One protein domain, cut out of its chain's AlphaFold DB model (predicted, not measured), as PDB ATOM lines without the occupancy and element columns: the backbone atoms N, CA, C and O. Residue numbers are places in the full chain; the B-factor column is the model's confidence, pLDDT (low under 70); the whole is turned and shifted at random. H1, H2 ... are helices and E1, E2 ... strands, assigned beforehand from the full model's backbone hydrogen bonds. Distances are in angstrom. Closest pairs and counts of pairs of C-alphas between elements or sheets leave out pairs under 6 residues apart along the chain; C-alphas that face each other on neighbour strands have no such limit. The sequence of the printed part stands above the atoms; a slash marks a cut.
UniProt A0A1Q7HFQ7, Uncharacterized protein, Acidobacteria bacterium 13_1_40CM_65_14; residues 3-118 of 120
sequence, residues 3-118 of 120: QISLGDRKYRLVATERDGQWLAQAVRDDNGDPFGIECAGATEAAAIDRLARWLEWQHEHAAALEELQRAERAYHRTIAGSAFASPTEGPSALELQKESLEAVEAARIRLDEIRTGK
ATOM      1  N   GLN A   3      62.383  47.957 144.224       94.69
ATOM      2  CA  GLN A   3      61.308  48.581 145.008       94.69
ATOM      3  C   GLN A   3      60.112  47.636 145.100       94.69
ATOM      4  O   GLN A   3      59.763  46.992 144.112       94.69
ATOM      5  N   ILE A   4      59.492  47.564 146.277       96.00
ATOM      6  CA  ILE A   4      58.263  46.796 146.504       96.00
ATOM      7  C   ILE A   4      57.250  47.636 147.286       96.00
ATOM      8  O   ILE A   4      57.629  48.517 148.059       96.00
ATOM      9  N   SER A   5      55.962  47.366 147.079       96.06
ATOM     10  CA  SER A   5      54.860  47.988 147.826       96.06
ATOM     11  C   SER A   5      54.050  46.893 148.511       96.06
ATOM     12  O   SER A   5      53.655  45.940 147.844       96.06
ATOM     13  N   LEU A   6      53.829  47.016 149.821       94.38
ATOM     14  CA  LEU A   6      53.072  46.063 150.637       94.38
ATOM     15  C   LEU A   6      52.058  46.836 151.482       94.38
ATOM     16  O   LEU A   6      52.437  47.613 152.366       94.38
ATOM     17  N   GLY A   7      50.773  46.658 151.168       91.12
ATOM     18  CA  GLY A   7      49.719  47.564 151.620       91.12
ATOM     19  C   GLY A   7      50.045  49.008 151.228       91.12
ATOM     20  O   GLY A   7      50.476  49.276 150.108       91.12
ATOM     21  N   ASP A   8      49.928  49.925 152.185       91.62
ATOM     22  CA  ASP A   8      50.212  51.350 151.976       91.62
ATOM     23  C   ASP A   8      51.701  51.717 152.119       91.62
ATOM     24  O   ASP A   8      52.072  52.889 152.032       91.62
ATOM     25  N   ARG A   9      52.583  50.737 152.369       93.69
ATOM     26  CA  ARG A   9      54.013  50.976 152.616       93.69
ATOM     27  C   ARG A   9      54.860  50.621 151.403       93.69
ATOM     28  O   ARG A   9      54.655  49.591 150.764       93.69
ATOM     29  N   LYS A  10      55.868  51.450 151.138       96.56
ATOM     30  CA  LYS A  10      56.865  51.236 150.083       96.56
ATOM     31  C   LYS A  10      58.236  50.992 150.691       96.56
ATOM     32  O   LYS A  10      58.644  51.695 151.616       96.56
ATOM     33  N   TYR A  11      58.947  50.017 150.139       96.81
ATOM     34  CA  TYR A  11      60.288  49.653 150.572       96.81
ATOM     35  C   TYR A  11      61.254  49.643 149.396       96.81
ATOM     36  O   TYR A  11      60.927  49.202 148.290       96.81
ATOM     37  N   ARG A  12      62.481  50.071 149.672       97.38
ATOM     38  CA  ARG A  12      63.640  49.918 148.806       97.38
ATOM     39  C   ARG A  12      64.510  48.794 149.350       97.38
ATOM     40  O   ARG A  12      64.996  48.860 150.474       97.38
ATOM     41  N   LEU A  13      64.709  47.776 148.531       97.44
ATOM     42  CA  LEU A  13      65.574  46.640 148.806       97.44
ATOM     43  C   LEU A  13      66.951  46.939 148.226       97.44
ATOM     44  O   LEU A  13      67.111  47.143 147.013       97.44
ATOM     45  N   VAL A  14      67.937  46.983 149.109       96.31
ATOM     46  CA  VAL A  14      69.335  47.231 148.768       96.31
ATOM     47  C   VAL A  14      70.117  46.000 149.166       96.31
ATOM     48  O   VAL A  14      69.980  45.531 150.290       96.31
ATOM     49  N   ALA A  15      70.925  45.486 148.247       97.00
ATOM     50  CA  ALA A  15      71.827  44.392 148.530       97.00
ATOM     51  C   ALA A  15      73.272  44.836 148.334       97.00
ATOM     52  O   ALA A  15      73.581  45.606 147.424       97.00
ATOM     53  N   THR A  16      74.137  44.373 149.225       96.50
ATOM     54  CA  THR A  16      75.567  44.675 149.234       96.50
ATOM     55  C   THR A  16      76.351  43.396 149.451       96.50
ATOM     56  O   THR A  16      75.963  42.573 150.279       96.50
ATOM     57  N   GLU A  17      77.454  43.242 148.731       96.75
ATOM     58  CA  GLU A  17      78.384  42.139 148.945       96.75
ATOM     59  C   GLU A  17      79.284  42.434 150.156       96.75
ATOM     60  O   GLU A  17      79.872  43.515 150.258       96.75
ATOM     61  N   ARG A  18      79.378  41.477 151.084       94.94
ATOM     62  CA  ARG A  18      80.296  41.484 152.231       94.94
ATOM     63  C   ARG A  18      80.877  40.087 152.402       94.94
ATOM     64  O   ARG A  18      80.129  39.116 152.412       94.94
ATOM     65  N   ASP A  19      82.200  39.991 152.499       91.06
ATOM     66  CA  ASP A  19      82.924  38.729 152.716       91.06
ATOM     67  C   ASP A  19      82.545  37.599 151.730       91.06
ATOM     68  O   ASP A  19      82.490  36.424 152.088       91.06
ATOM     69  N   GLY A  20      82.269  37.954 150.467       90.94
ATOM     70  CA  GLY A  20      81.874  37.007 149.413       90.94
ATOM     71  C   GLY A  20      80.417  36.531 149.486       90.94
ATOM     72  O   GLY A  20      80.041  35.588 148.788       90.94
ATOM     73  N   GLN A  21      79.586  37.165 150.318       94.62
ATOM     74  CA  GLN A  21      78.160  36.884 150.461       94.62
ATOM     75  C   GLN A  21      77.327  38.137 150.172       94.62
ATOM     76  O   GLN A  21      77.686  39.249 150.555       94.62
ATOM     77  N   TRP A  22      76.181  37.965 149.513       97.38
ATOM     78  CA  TRP A  22      75.248  39.064 149.278       97.38
ATOM     79  C   TRP A  22      74.277  39.189 150.441       97.38
ATOM     80  O   TRP A  22      73.612  38.217 150.795       97.38
ATOM     81  N   LEU A  23      74.169  40.389 151.002       97.06
ATOM     82  CA  LEU A  23      73.262  40.716 152.098       97.06
ATOM     83  C   LEU A  23      72.259  41.755 151.616       97.06
ATOM     84  O   LEU A  23      72.661  42.816 151.143       97.06
ATOM     85  N   ALA A  24      70.969  41.447 151.713       97.44
ATOM     86  CA  ALA A  24      69.876  42.340 151.366       97.44
ATOM     87  C   ALA A  24      69.219  42.908 152.623       97.44
ATOM     88  O   ALA A  24      68.892  42.166 153.547       97.44
ATOM     89  N   GLN A  25      68.954  44.211 152.603       97.38
ATOM     90  CA  GLN A  25      68.258  44.954 153.649       97.38
ATOM     91  C   GLN A  25      67.125  45.791 153.051       97.38
ATOM     92  O   GLN A  25      67.207  46.256 151.906       97.38
ATOM     93  N   ALA A  26      66.063  45.991 153.831       97.25
ATOM     94  CA  ALA A  26      64.946  46.831 153.434       97.25
ATOM     95  C   ALA A  26      65.062  48.199 154.088       97.25
ATOM     96  O   ALA A  26      65.376  48.323 155.271       97.25
ATOM     97  N   VAL A  27      64.763  49.222 153.303       96.88
ATOM     98  CA  VAL A  27      64.717  50.609 153.741       96.88
ATOM     99  C   VAL A  27      63.343  51.156 153.402       96.88
ATOM    100  O   VAL A  27      62.845  50.934 152.295       96.88
ATOM    101  N   ARG A  28      62.702  51.843 154.341       95.12
ATOM    102  CA  ARG A  28      61.409  52.477 154.081       95.12
ATOM    103  C   ARG A  28      61.585  53.661 153.137       95.12
ATOM    104  O   ARG A  28      62.529  54.436 153.269       95.12
ATOM    105  N   ASP A  29      60.694  53.784 152.161       93.94
ATOM    106  CA  ASP A  29      60.819  54.820 151.131       93.94
ATOM    107  C   ASP A  29      60.430  56.219 151.644       93.94
ATOM    108  O   ASP A  29      60.887  57.215 151.093       93.94
ATOM    109  N   ASP A  30      59.627  56.296 152.709       93.06
ATOM    110  CA  ASP A  30      59.125  57.545 153.294       93.06
ATOM    111  C   ASP A  30      60.173  58.297 154.127       93.06
ATOM    112  O   ASP A  30      60.239  59.524 154.065       93.06
ATOM    113  N   ASN A  31      60.994  57.582 154.897       93.62
ATOM    114  CA  ASN A  31      61.936  58.184 155.841       93.62
ATOM    115  C   ASN A  31      63.383  57.686 155.705       93.62
ATOM    116  O   ASN A  31      64.286  58.291 156.277       93.62
ATOM    117  N   GLY A  32      63.628  56.634 154.921       93.00
ATOM    118  CA  GLY A  32      64.965  56.076 154.748       93.00
ATOM    119  C   GLY A  32      65.440  55.182 155.896       93.00
ATOM    120  O   GLY A  32      66.614  54.806 155.903       93.00
ATOM    121  N   ASP A  33      64.567  54.809 156.833       95.00
ATOM    122  CA  ASP A  33      64.943  53.964 157.965       95.00
ATOM    123  C   ASP A  33      65.056  52.484 157.561       95.00
ATOM    124  O   ASP A  33      64.214  51.981 156.800       95.00
ATOM    125  N   PRO A  34      66.040  51.744 158.109       94.56
ATOM    126  CA  PRO A  34      66.089  50.292 157.994       94.56
ATOM    127  C   PRO A  34      64.833  49.635 158.577       94.56
ATOM    128  O   PRO A  34      64.297  50.064 159.602       94.56
ATOM    129  N   PHE A  35      64.370  48.556 157.950       93.81
ATOM    130  CA  PHE A  35      63.206  47.810 158.412       93.81
ATOM    131  C   PHE A  35      63.379  46.301 158.241       93.81
ATOM    132  O   PHE A  35      63.819  45.829 157.197       93.81
ATOM    133  N   GLY A  36      62.936  45.542 159.241       91.00
ATOM    134  CA  GLY A  36      62.902  44.084 159.175       91.00
ATOM    135  C   GLY A  36      64.264  43.435 159.408       91.00
ATOM    136  O   GLY A  36      65.070  43.931 160.193       91.00
ATOM    137  N   ILE A  37      64.469  42.286 158.765       93.69
ATOM    138  CA  ILE A  37      65.695  41.492 158.866       93.69
ATOM    139  C   ILE A  37      66.634  41.750 157.686       93.69
ATOM    140  O   ILE A  37      66.232  42.284 156.652       93.69
ATOM    141  N   GLU A  38      67.878  41.306 157.833       94.94
ATOM    142  CA  GLU A  38      68.809  41.150 156.720       94.94
ATOM    143  C   GLU A  38      68.705  39.717 156.175       94.94
ATOM    144  O   GLU A  38      68.682  38.755 156.946       94.94
ATOM    145  N   CYS A  39      68.632  39.563 154.853       95.81
ATOM    146  CA  CYS A  39      68.611  38.252 154.204       95.81
ATOM    147  C   CYS A  39      69.865  38.050 153.374       95.81
ATOM    148  O   CYS A  39      70.208  38.878 152.532       95.81
ATOM    149  N   ALA A  40      70.505  36.901 153.553       95.12
ATOM    150  CA  ALA A  40      71.704  36.570 152.813       95.12
ATOM    151  C   ALA A  40      71.417  35.673 151.599       95.12
ATOM    152  O   ALA A  40      70.490  34.857 151.615       95.12
ATOM    153  N   GLY A  41      72.239  35.780 150.556       94.19
ATOM    154  CA  GLY A  41      72.136  34.992 149.330       94.19
ATOM    155  C   GLY A  41      73.482  34.798 148.634       94.19
ATOM    156  O   GLY A  41      74.434  35.539 148.859       94.19
ATOM    157  N   ALA A  42      73.554  33.785 147.767       94.56
ATOM    158  CA  ALA A  42      74.731  33.540 146.926       94.56
ATOM    159  C   ALA A  42      74.889  34.589 145.808       94.56
ATOM    160  O   ALA A  42      75.960  34.729 145.229       94.56
ATOM    161  N   THR A  43      73.816  35.319 145.496       96.19
ATOM    162  CA  THR A  43      73.780  36.395 144.501       96.19
ATOM    163  C   THR A  43      72.952  37.563 145.030       96.19
ATOM    164  O   THR A  43      72.114  37.372 145.919       96.19
ATOM    165  N   GLU A  44      73.137  38.757 144.451       96.50
ATOM    166  CA  GLU A  44      72.324  39.942 144.766       96.50
ATOM    167  C   GLU A  44      70.827  39.620 144.656       96.50
ATOM    168  O   GLU A  44      70.055  39.862 145.584       96.50
ATOM    169  N   ALA A  45      70.431  39.008 143.537       96.19
ATOM    170  CA  ALA A  45      69.047  38.643 143.260       96.19
ATOM    171  C   ALA A  45      68.493  37.659 144.300       96.19
ATOM    172  O   ALA A  45      67.406  37.875 144.825       96.19
ATOM    173  N   ALA A  46      69.261  36.629 144.669       95.75
ATOM    174  CA  ALA A  46      68.821  35.644 145.656       95.75
ATOM    175  C   ALA A  46      68.609  36.261 147.049       95.75
ATOM    176  O   ALA A  46      67.648  35.911 147.734       95.75
ATOM    177  N   ALA A  47      69.484  37.183 147.464       96.69
ATOM    178  CA  ALA A  47      69.336  37.905 148.726       96.69
ATOM    179  C   ALA A  47      68.086  38.805 148.705       96.69
ATOM    180  O   ALA A  47      67.268  38.761 149.626       96.69
ATOM    181  N   ILE A  48      67.896  39.564 147.618       97.00
ATOM    182  CA  ILE A  48      66.734  40.446 147.425       97.00
ATOM    183  C   ILE A  48      65.422  39.653 147.401       97.00
ATOM    184  O   ILE A  48      64.453  40.076 148.027       97.00
ATOM    185  N   ASP A  49      65.366  38.516 146.708       96.12
ATOM    186  CA  ASP A  49      64.138  37.722 146.587       96.12
ATOM    187  C   ASP A  49      63.780  36.990 147.887       96.12
ATOM    188  O   ASP A  49      62.601  36.821 148.199       96.12
ATOM    189  N   ARG A  50      64.772  36.586 148.690       96.44
ATOM    190  CA  ARG A  50      64.528  36.107 150.063       96.44
ATOM    191  C   ARG A  50      63.920  37.204 150.926       96.44
ATOM    192  O   ARG A  50      62.877  36.981 151.535       96.44
ATOM    193  N   LEU A  51      64.512  38.396 150.902       97.25
ATOM    194  CA  LEU A  51      64.005  39.529 151.668       97.25
ATOM    195  C   LEU A  51      62.601  39.956 151.222       97.25
ATOM    196  O   LEU A  51      61.755  40.241 152.064       97.25
ATOM    197  N   ALA A  52      62.330  39.975 149.915       96.56
ATOM    198  CA  ALA A  52      61.012  40.315 149.384       96.56
ATOM    199  C   ALA A  52      59.932  39.353 149.904       96.56
ATOM    200  O   ALA A  52      58.936  39.810 150.460       96.56
ATOM    201  N   ARG A  53      60.179  38.036 149.829       96.31
ATOM    202  CA  ARG A  53      59.263  37.016 150.368       96.31
ATOM    203  C   ARG A  53      59.066  37.152 151.875       96.31
ATOM    204  O   ARG A  53      57.952  36.987 152.362       96.31
ATOM    205  N   TRP A  54      60.127  37.471 152.619       96.62
ATOM    206  CA  TRP A  54      60.014  37.713 154.057       96.62
ATOM    207  C   TRP A  54      59.130  38.923 154.372       96.62
ATOM    208  O   TRP A  54      58.291  38.851 155.266       96.62
ATOM    209  N   LEU A  55      59.279  40.023 153.629       96.81
ATOM    210  CA  LEU A  55      58.460  41.220 153.820       96.81
ATOM    211  C   LEU A  55      56.993  40.978 153.455       96.81
ATOM    212  O   LEU A  55      56.116  41.430 154.189       96.81
ATOM    213  N   GLU A  56      56.731  40.260 152.362       96.38
ATOM    214  CA  GLU A  56      55.385  39.827 151.965       96.38
ATOM    215  C   GLU A  56      54.741  38.989 153.073       96.38
ATOM    216  O   GLU A  56      53.675  39.344 153.577       96.38
ATOM    217  N   TRP A  57      55.444  37.954 153.543       97.00
ATOM    218  CA  TRP A  57      54.989  37.126 154.657       97.00
ATOM    219  C   TRP A  57      54.728  37.949 155.925       97.00
ATOM    220  O   TRP A  57      53.701  37.776 156.575       97.00
ATOM    221  N   GLN A  58      55.622  38.879 156.273       96.50
ATOM    222  CA  GLN A  58      55.466  39.730 157.454       96.50
ATOM    223  C   GLN A  58      54.252  40.662 157.334       96.50
ATOM    224  O   GLN A  58      53.599  40.955 158.340       96.50
ATOM    225  N   HIS A  59      53.943  41.140 156.127       96.50
ATOM    226  CA  HIS A  59      52.748  41.935 155.865       96.50
ATOM    227  C   HIS A  59      51.473  41.102 156.034       96.50
ATOM    228  O   HIS A  59      50.571  41.520 156.762       96.50
ATOM    229  N   GLU A  60      51.419  39.909 155.437       97.38
ATOM    230  CA  GLU A  60      50.284  38.991 155.585       97.38
ATOM    231  C   GLU A  60      50.085  38.554 157.039       97.38
ATOM    232  O   GLU A  60      48.958  38.526 157.539       97.38
ATOM    233  N   HIS A  61      51.180  38.262 157.743       97.75
ATOM    234  CA  HIS A  61      51.168  37.890 159.155       97.75
ATOM    235  C   HIS A  61      50.591  39.005 160.028       97.75
ATOM    236  O   HIS A  61      49.723  38.742 160.864       97.75
ATOM    237  N   ALA A  62      51.024  40.250 159.807       96.88
ATOM    238  CA  ALA A  62      50.497  41.406 160.521       96.88
ATOM    239  C   ALA A  62      48.997  41.607 160.252       96.88
ATOM    240  O   ALA A  62      48.234  41.785 161.198       96.88
ATOM    241  N   ALA A  63      48.563  41.499 158.991       97.19
ATOM    242  CA  ALA A  63      47.154  41.620 158.624       97.19
ATOM    243  C   ALA A  63      46.288  40.533 159.287       97.19
ATOM    244  O   ALA A  63      45.250  40.833 159.871       97.19
ATOM    245  N   ALA A  64      46.729  39.272 159.274       97.81
ATOM    246  CA  ALA A  64      45.999  38.184 159.926       97.81
ATOM    247  C   ALA A  64      45.938  38.341 161.452       97.81
ATOM    248  O   ALA A  64      44.920  38.022 162.069       97.81
ATOM    249  N   LEU A  65      47.000  38.867 162.069       98.25
ATOM    250  CA  LEU A  65      46.998  39.178 163.494       98.25
ATOM    251  C   LEU A  65      46.002  40.301 163.828       98.25
ATOM    252  O   LEU A  65      45.298  40.209 164.834       98.25
ATOM    253  N   GLU A  66      45.916  41.339 162.995       98.06
ATOM    254  CA  GLU A  66      44.934  42.418 163.151       98.06
ATOM    255  C   GLU A  66      43.491  41.914 163.009       98.06
ATOM    256  O   GLU A  66      42.629  42.302 163.803       98.06
ATOM    257  N   GLU A  67      43.220  41.022 162.051       97.94
ATOM    258  CA  GLU A  67      41.898  40.406 161.893       97.94
ATOM    259  C   GLU A  67      41.522  39.529 163.093       97.94
ATOM    260  O   GLU A  67      40.399  39.635 163.590       97.94
ATOM    261  N   LEU A  68      42.460  38.742 163.637       98.31
ATOM    262  CA  LEU A  68      42.223  37.980 164.869       98.31
ATOM    263  C   LEU A  68      41.862  38.909 166.035       98.31
ATOM    264  O   LEU A  68      40.840  38.712 166.689       98.31
ATOM    265  N   GLN A  69      42.634  39.977 166.247       98.12
ATOM    266  CA  GLN A  69      42.337  40.958 167.295       98.12
ATOM    267  C   GLN A  69      40.980  41.644 167.083       98.12
ATOM    268  O   GLN A  69      40.277  41.964 168.046       98.12
ATOM    269  N   ARG A  70      40.593  41.907 165.829       97.75
ATOM    270  CA  ARG A  70      39.282  42.476 165.499       97.75
ATOM    271  C   ARG A  70      38.158  41.492 165.826       97.75
ATOM    272  O   ARG A  70      37.171  41.915 166.434       97.75
ATOM    273  N   ALA A  71      38.319  40.217 165.474       97.00
ATOM    274  CA  ALA A  71      37.367  39.154 165.784       97.00
ATOM    275  C   ALA A  71      37.207  38.971 167.301       97.00
ATOM    276  O   ALA A  71      36.084  38.965 167.797       97.00
ATOM    277  N   GLU A  72      38.305  38.949 168.062       96.62
ATOM    278  CA  GLU A  72      38.278  38.855 169.531       96.62
ATOM    279  C   GLU A  72      37.531  40.033 170.174       96.62
ATOM    280  O   GLU A  72      36.686  39.854 171.053       96.62
ATOM    281  N   ARG A  73      37.783  41.267 169.710       96.25
ATOM    282  CA  ARG A  73      37.047  42.453 170.184       96.25
ATOM    283  C   ARG A  73      35.564  42.382 169.829       96.25
ATOM    284  O   ARG A  73      34.731  42.842 170.610       96.25
ATOM    285  N   ALA A  74      35.219  41.865 168.652       93.00
ATOM    286  CA  ALA A  74      33.829  41.669 168.253       93.00
ATOM    287  C   ALA A  74      33.145  40.629 169.149       93.00
ATOM    288  O   ALA A  74      32.104  40.941 169.715       93.00
ATOM    289  N   TYR A  75      33.780  39.478 169.372       91.69
ATOM    290  CA  TYR A  75      33.313  38.437 170.286       91.69
ATOM    291  C   TYR A  75      33.044  38.984 171.694       91.69
ATOM    292  O   TYR A  75      31.941  38.832 172.215       91.69
ATOM    293  N   HIS A  76      33.989  39.720 172.288       92.38
ATOM    294  CA  HIS A  76      33.780  40.318 173.612       92.38
ATOM    295  C   HIS A  76      32.621  41.325 173.642       92.38
ATOM    296  O   HIS A  76      31.872  41.360 174.620       92.38
ATOM    297  N   ARG A  77      32.431  42.116 172.576       90.75
ATOM    298  CA  ARG A  77      31.264  43.005 172.457       90.75
ATOM    299  C   ARG A  77      29.960  42.220 172.350       90.75
ATOM    300  O   ARG A  77      28.992  42.604 172.999       90.75
ATOM    301  N   THR A  78      29.937  41.127 171.591       88.88
ATOM    302  CA  THR A  78      28.768  40.248 171.474       88.88
ATOM    303  C   THR A  78      28.420  39.615 172.815       88.88
ATOM    304  O   THR A  78      27.268  39.676 173.228       88.88
ATOM    305  N   ILE A  79      29.404  39.093 173.552       85.75
ATOM    306  CA  ILE A  79      29.193  38.530 174.892       85.75
ATOM    307  C   ILE A  79      28.619  39.594 175.837       85.75
ATOM    308  O   ILE A  79      27.573  39.369 176.443       85.75
ATOM    309  N   ALA A  80      29.234  40.778 175.905       85.38
ATOM    310  CA  ALA A  80      28.752  41.864 176.756       85.38
ATOM    311  C   ALA A  80      27.344  42.359 176.365       85.38
ATOM    312  O   ALA A  80      26.533  42.648 177.242       85.38
ATOM    313  N   GLY A  81      27.037  42.440 175.066       79.19
ATOM    314  CA  GLY A  81      25.738  42.889 174.557       79.19
ATOM    315  C   GLY A  81      24.632  41.838 174.657       79.19
ATOM    316  O   GLY A  81      23.469  42.187 174.838       79.19
ATOM    317  N   SER A  82      24.983  40.553 174.604       73.50
ATOM    318  CA  SER A  82      24.024  39.445 174.640       73.50
ATOM    319  C   SER A  82      23.243  39.358 175.958       73.50
ATOM    320  O   SER A  82      22.103  38.904 175.958       73.50
ATOM    321  N   ALA A  83      23.797  39.884 177.058       70.00
ATOM    322  CA  ALA A  83      23.103  40.040 178.339       70.00
ATOM    323  C   ALA A  83      21.916  41.027 178.292       70.00
ATOM    324  O   ALA A  83      21.080  41.021 179.194       70.00
ATOM    325  N   PHE A  84      21.839  41.867 177.256       71.31
ATOM    326  CA  PHE A  84      20.807  42.892 177.080       71.31
ATOM    327  C   PHE A  84      19.891  42.624 175.875       71.31
ATOM    328  O   PHE A  84      19.009  43.432 175.588       71.31
ATOM    329  N   ALA A  85      20.088  41.511 175.160       65.38
ATOM    330  CA  ALA A  85      19.271  41.155 174.007       65.38
ATOM    331  C   ALA A  85      17.896  40.630 174.463       65.38
ATOM    332  O   ALA A  85      17.801  39.603 175.135       65.38
ATOM    333  N   SER A  86      16.820  41.336 174.098       57.72
ATOM    334  CA  SER A  86      15.449  40.867 174.328       57.72
ATOM    335  C   SER A  86      15.131  39.672 173.412       57.72
ATOM    336  O   SER A  86      15.403  39.759 172.217       57.72
ATOM    337  N   PRO A  87      14.495  38.588 173.903       60.03
ATOM    338  CA  PRO A  87      14.294  37.359 173.119       60.03
ATOM    339  C   PRO A  87      13.280  37.457 171.970       60.03
ATOM    340  O   PRO A  87      13.026  36.461 171.301       60.03
ATOM    341  N   THR A  88      12.611  38.598 171.796       62.88
ATOM    342  CA  THR A  88      11.373  38.682 171.010       62.88
ATOM    343  C   THR A  88      11.557  39.055 169.540       62.88
ATOM    344  O   THR A  88      10.648  38.779 168.769       62.88
ATOM    345  N   GLU A  89      12.705  39.601 169.121       55.47
ATOM    346  CA  GLU A  89      13.007  39.872 167.704       55.47
ATOM    347  C   GLU A  89      14.521  39.744 167.432       55.47
ATOM    348  O   GLU A  89      15.312  40.525 167.957       55.47
ATOM    349  N   GLY A  90      14.928  38.772 166.603       63.78
ATOM    350  CA  GLY A  90      16.315  38.591 166.137       63.78
ATOM    351  C   GLY A  90      16.954  37.237 166.493       63.78
ATOM    352  O   GLY A  90      16.316  36.420 167.160       63.78
ATOM    353  N   PRO A  91      18.199  36.976 166.033       65.56
ATOM    354  CA  PRO A  91      18.955  35.787 166.417       65.56
ATOM    355  C   PRO A  91      19.108  35.744 167.934       65.56
ATOM    356  O   PRO A  91      19.333  36.771 168.583       65.56
ATOM    357  N   SER A  92      18.992  34.553 168.509       76.62
ATOM    358  CA  SER A  92      19.168  34.377 169.943       76.62
ATOM    359  C   SER A  92      20.571  34.817 170.373       76.62
ATOM    360  O   SER A  92      21.546  34.719 169.626       76.62
ATOM    361  N   ALA A  93      20.693  35.255 171.628       76.38
ATOM    362  CA  ALA A  93      21.983  35.556 172.250       76.38
ATOM    363  C   ALA A  93      23.018  34.432 172.037       76.38
ATOM    364  O   ALA A  93      24.195  34.711 171.828       76.38
ATOM    365  N   LEU A  94      22.572  33.171 172.045       80.12
ATOM    366  CA  LEU A  94      23.416  31.999 171.818       80.12
ATOM    367  C   LEU A  94      23.897  31.877 170.368       80.12
ATOM    368  O   LEU A  94      25.058  31.539 170.149       80.12
ATOM    369  N   GLU A  95      23.044  32.166 169.385       83.25
ATOM    370  CA  GLU A  95      23.426  32.154 167.966       83.25
ATOM    371  C   GLU A  95      24.466  33.239 167.671       83.25
ATOM    372  O   GLU A  95      25.513  32.933 167.105       83.25
ATOM    373  N   LEU A  96      24.260  34.464 168.168       82.19
ATOM    374  CA  LEU A  96      25.226  35.559 168.005       82.19
ATOM    375  C   LEU A  96      26.582  35.233 168.645       82.19
ATOM    376  O   LEU A  96      27.637  35.493 168.063       82.19
ATOM    377  N   GLN A  97      26.571  34.649 169.848       85.31
ATOM    378  CA  GLN A  97      27.797  34.216 170.515       85.31
ATOM    379  C   GLN A  97      28.526  33.147 169.699       85.31
ATOM    380  O   GLN A  97      29.736  33.263 169.501       85.31
ATOM    381  N   LYS A  98      27.799  32.150 169.186       89.62
ATOM    382  CA  LYS A  98      28.362  31.076 168.369       89.62
ATOM    383  C   LYS A  98      28.998  31.608 167.083       89.62
ATOM    384  O   LYS A  98      30.159  31.308 166.832       89.62
ATOM    385  N   GLU A  99      28.293  32.449 166.330       89.12
ATOM    386  CA  GLU A  99      28.821  33.070 165.105       89.12
ATOM    387  C   GLU A  99      30.094  33.880 165.387       89.12
ATOM    388  O   GLU A  99      31.088  33.789 164.666       89.12
ATOM    389  N   SER A 100      30.100  34.648 166.482       89.31
ATOM    390  CA  SER A 100      31.280  35.427 166.859       89.31
ATOM    391  C   SER A 100      32.463  34.555 167.303       89.31
ATOM    392  O   SER A 100      33.609  34.929 167.058       89.31
ATOM    393  N   LEU A 101      32.211  33.384 167.899       93.69
ATOM    394  CA  LEU A 101      33.250  32.413 168.249       93.69
ATOM    395  C   LEU A 101      33.831  31.732 167.001       93.69
ATOM    396  O   LEU A 101      35.051  31.612 166.888       93.69
ATOM    397  N   GLU A 102      32.981  31.339 166.051       95.94
ATOM    398  CA  GLU A 102      33.399  30.765 164.766       95.94
ATOM    399  C   GLU A 102      34.303  31.738 163.989       95.94
ATOM    400  O   GLU A 102      35.325  31.332 163.436       95.94
ATOM    401  N   ALA A 103      33.996  33.040 164.020       96.19
ATOM    402  CA  ALA A 103      34.838  34.069 163.407       96.19
ATOM    403  C   ALA A 103      36.234  34.174 164.057       96.19
ATOM    404  O   ALA A 103      37.233  34.337 163.351       96.19
ATOM    405  N   VAL A 104      36.327  34.055 165.389       97.81
ATOM    406  CA  VAL A 104      37.618  34.026 166.103       97.81
ATOM    407  C   VAL A 104      38.418  32.784 165.719       97.81
ATOM    408  O   VAL A 104      39.617  32.877 165.454       97.81
ATOM    409  N   GLU A 105      37.769  31.622 165.653       98.00
ATOM    410  CA  GLU A 105      38.433  30.374 165.276       98.00
ATOM    411  C   GLU A 105      38.946  30.406 163.832       98.00
ATOM    412  O   GLU A 105      40.102  30.055 163.592       98.00
ATOM    413  N   ALA A 106      38.147  30.909 162.889       97.88
ATOM    414  CA  ALA A 106      38.565  31.086 161.502       97.88
ATOM    415  C   ALA A 106      39.785  32.017 161.381       97.88
ATOM    416  O   ALA A 106      40.749  31.696 160.681       97.88
ATOM    417  N   ALA A 107      39.790  33.141 162.108       97.75
ATOM    418  CA  ALA A 107      40.925  34.063 162.124       97.75
ATOM    419  C   ALA A 107      42.188  33.423 162.733       97.75
ATOM    420  O   ALA A 107      43.292  33.629 162.225       97.75
ATOM    421  N   ARG A 108      42.035  32.600 163.782       98.25
ATOM    422  CA  ARG A 108      43.143  31.848 164.391       98.25
ATOM    423  C   ARG A 108      43.747  30.848 163.407       98.25
ATOM    424  O   ARG A 108      44.961  30.854 163.225       98.25
ATOM    425  N   ILE A 109      42.910  30.042 162.748       98.19
ATOM    426  CA  ILE A 109      43.353  29.068 161.735       98.19
ATOM    427  C   ILE A 109      44.133  29.781 160.629       98.19
ATOM    428  O   ILE A 109      45.254  29.384 160.315       98.19
ATOM    429  N   ARG A 110      43.599  30.890 160.103       97.25
ATOM    430  CA  ARG A 110      44.267  31.670 159.056       97.25
ATOM    431  C   ARG A 110      45.637  32.199 159.493       97.25
ATOM    432  O   ARG A 110      46.589  32.168 158.713       97.25
ATOM    433  N   LEU A 111      45.753  32.689 160.729       97.88
ATOM    434  CA  LEU A 111      47.028  33.157 161.274       97.88
ATOM    435  C   LEU A 111      48.054  32.019 161.385       97.88
ATOM    436  O   LEU A 111      49.234  32.222 161.092       97.88
ATOM    437  N   ASP A 112      47.618  30.828 161.787       98.06
ATOM    438  CA  ASP A 112      48.495  29.665 161.929       98.06
ATOM    439  C   ASP A 112      48.936  29.092 160.570       98.06
ATOM    440  O   ASP A 112      50.103  28.718 160.411       98.06
ATOM    441  N   GLU A 113      48.069  29.119 159.554       97.19
ATOM    442  CA  GLU A 113      48.442  28.816 158.165       97.19
ATOM    443  C   GLU A 113      49.567  29.736 157.677       97.19
ATOM    444  O   GLU A 113      50.581  29.262 157.161       97.19
ATOM    445  N   ILE A 114      49.429  31.051 157.893       97.06
ATOM    446  CA  ILE A 114      50.466  32.018 157.513       97.06
ATOM    447  C   ILE A 114      51.756  31.746 158.285       97.06
ATOM    448  O   ILE A 114      52.828  31.701 157.689       97.06
ATOM    449  N   ARG A 115      51.684  31.515 159.603       96.56
ATOM    450  CA  ARG A 115      52.868  31.207 160.423       96.56
ATOM    451  C   ARG A 115      53.620  29.972 159.935       96.56
ATOM    452  O   ARG A 115      54.847  29.970 159.972       96.56
ATOM    453  N   THR A 116      52.899  28.959 159.462       95.81
ATOM    454  CA  THR A 116      53.489  27.733 158.907       95.81
ATOM    455  C   THR A 116      54.222  28.002 157.589       95.81
ATOM    456  O   THR A 116      55.226  27.359 157.303       95.81
ATOM    457  N   GLY A 117      53.775  28.990 156.811       92.00
ATOM    458  CA  GLY A 117      54.410  29.420 155.563       92.00
ATOM    459  C   GLY A 117      55.582  30.395 155.722       92.00
ATOM    460  O   GLY A 117      55.948  31.045 154.743       92.00
ATOM    461  N   LYS A 118      56.150  30.553 156.927       92.88
ATOM    462  CA  LYS A 118      57.254  31.495 157.157       92.88
ATOM    463  C   LYS A 118      58.467  31.147 156.277       92.88
ATOM    464  O   LYS A 118      58.969  30.029 156.378       92.88
TER     465      LYS A 118
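What this domain is: This is residues 3 to 118 of the 120 residues of an uncharacterized protein of Acidobacteria bacterium 13_1_40CM_65_14 (UniProt A0A1Q7HFQ7). A curled antiparallel sheet, E1 E2 E3 E4, wraps round the first part of the long helix H1, which sticks out of it as an arm; H2 folds back along H1's far part, a helical hairpin. The strands form a meander, each the antiparallel neighbour of the one before; with H1 on one face, two layers. The printed part has 116 residues, class mixed, E1 to E4 then H1, H2: an extended rod, radius of gyration of the C-alphas 21.3 A, spans 72 by 29 by 16 A.

Where its parts are: Find E1, residues 3 to 6, from C-alpha 3 at (61.308, 48.581, 145.008). E2 is 9 to 18, E3 21 to 28, E4 34 to 41. H1, 44 to 82, runs 56.8 A; H2, 93 to 116, runs 35.1 A to C-alpha 116 at (53.489, 27.733, 158.907).

How they stand to each other: Within hydrogen-bond range are N 4 and O 11 (E1, E2), 3.0 A; N 14 and O 25 (E2, E3), 3.0 A; N 24 and O 39 (E3, E4), 2.8 A. The closest C-alphas of E4 and H1 are Gly 41 and Ala 47, 4.1 A. H1 and H2 touch, closest C-alphas Leu 68 and Ala 107, 5.0 A, at a shallow tilt of 14 degrees, opposite ways. Every O i to N i+4 pair in H1 and H2 is within range.

The domain as a whole: The farthest C-alphas, Asp 19 and Thr 88, are 73.9 A apart. There is no cut and no long link. Residues 85 to 91 have pLDDT under 70.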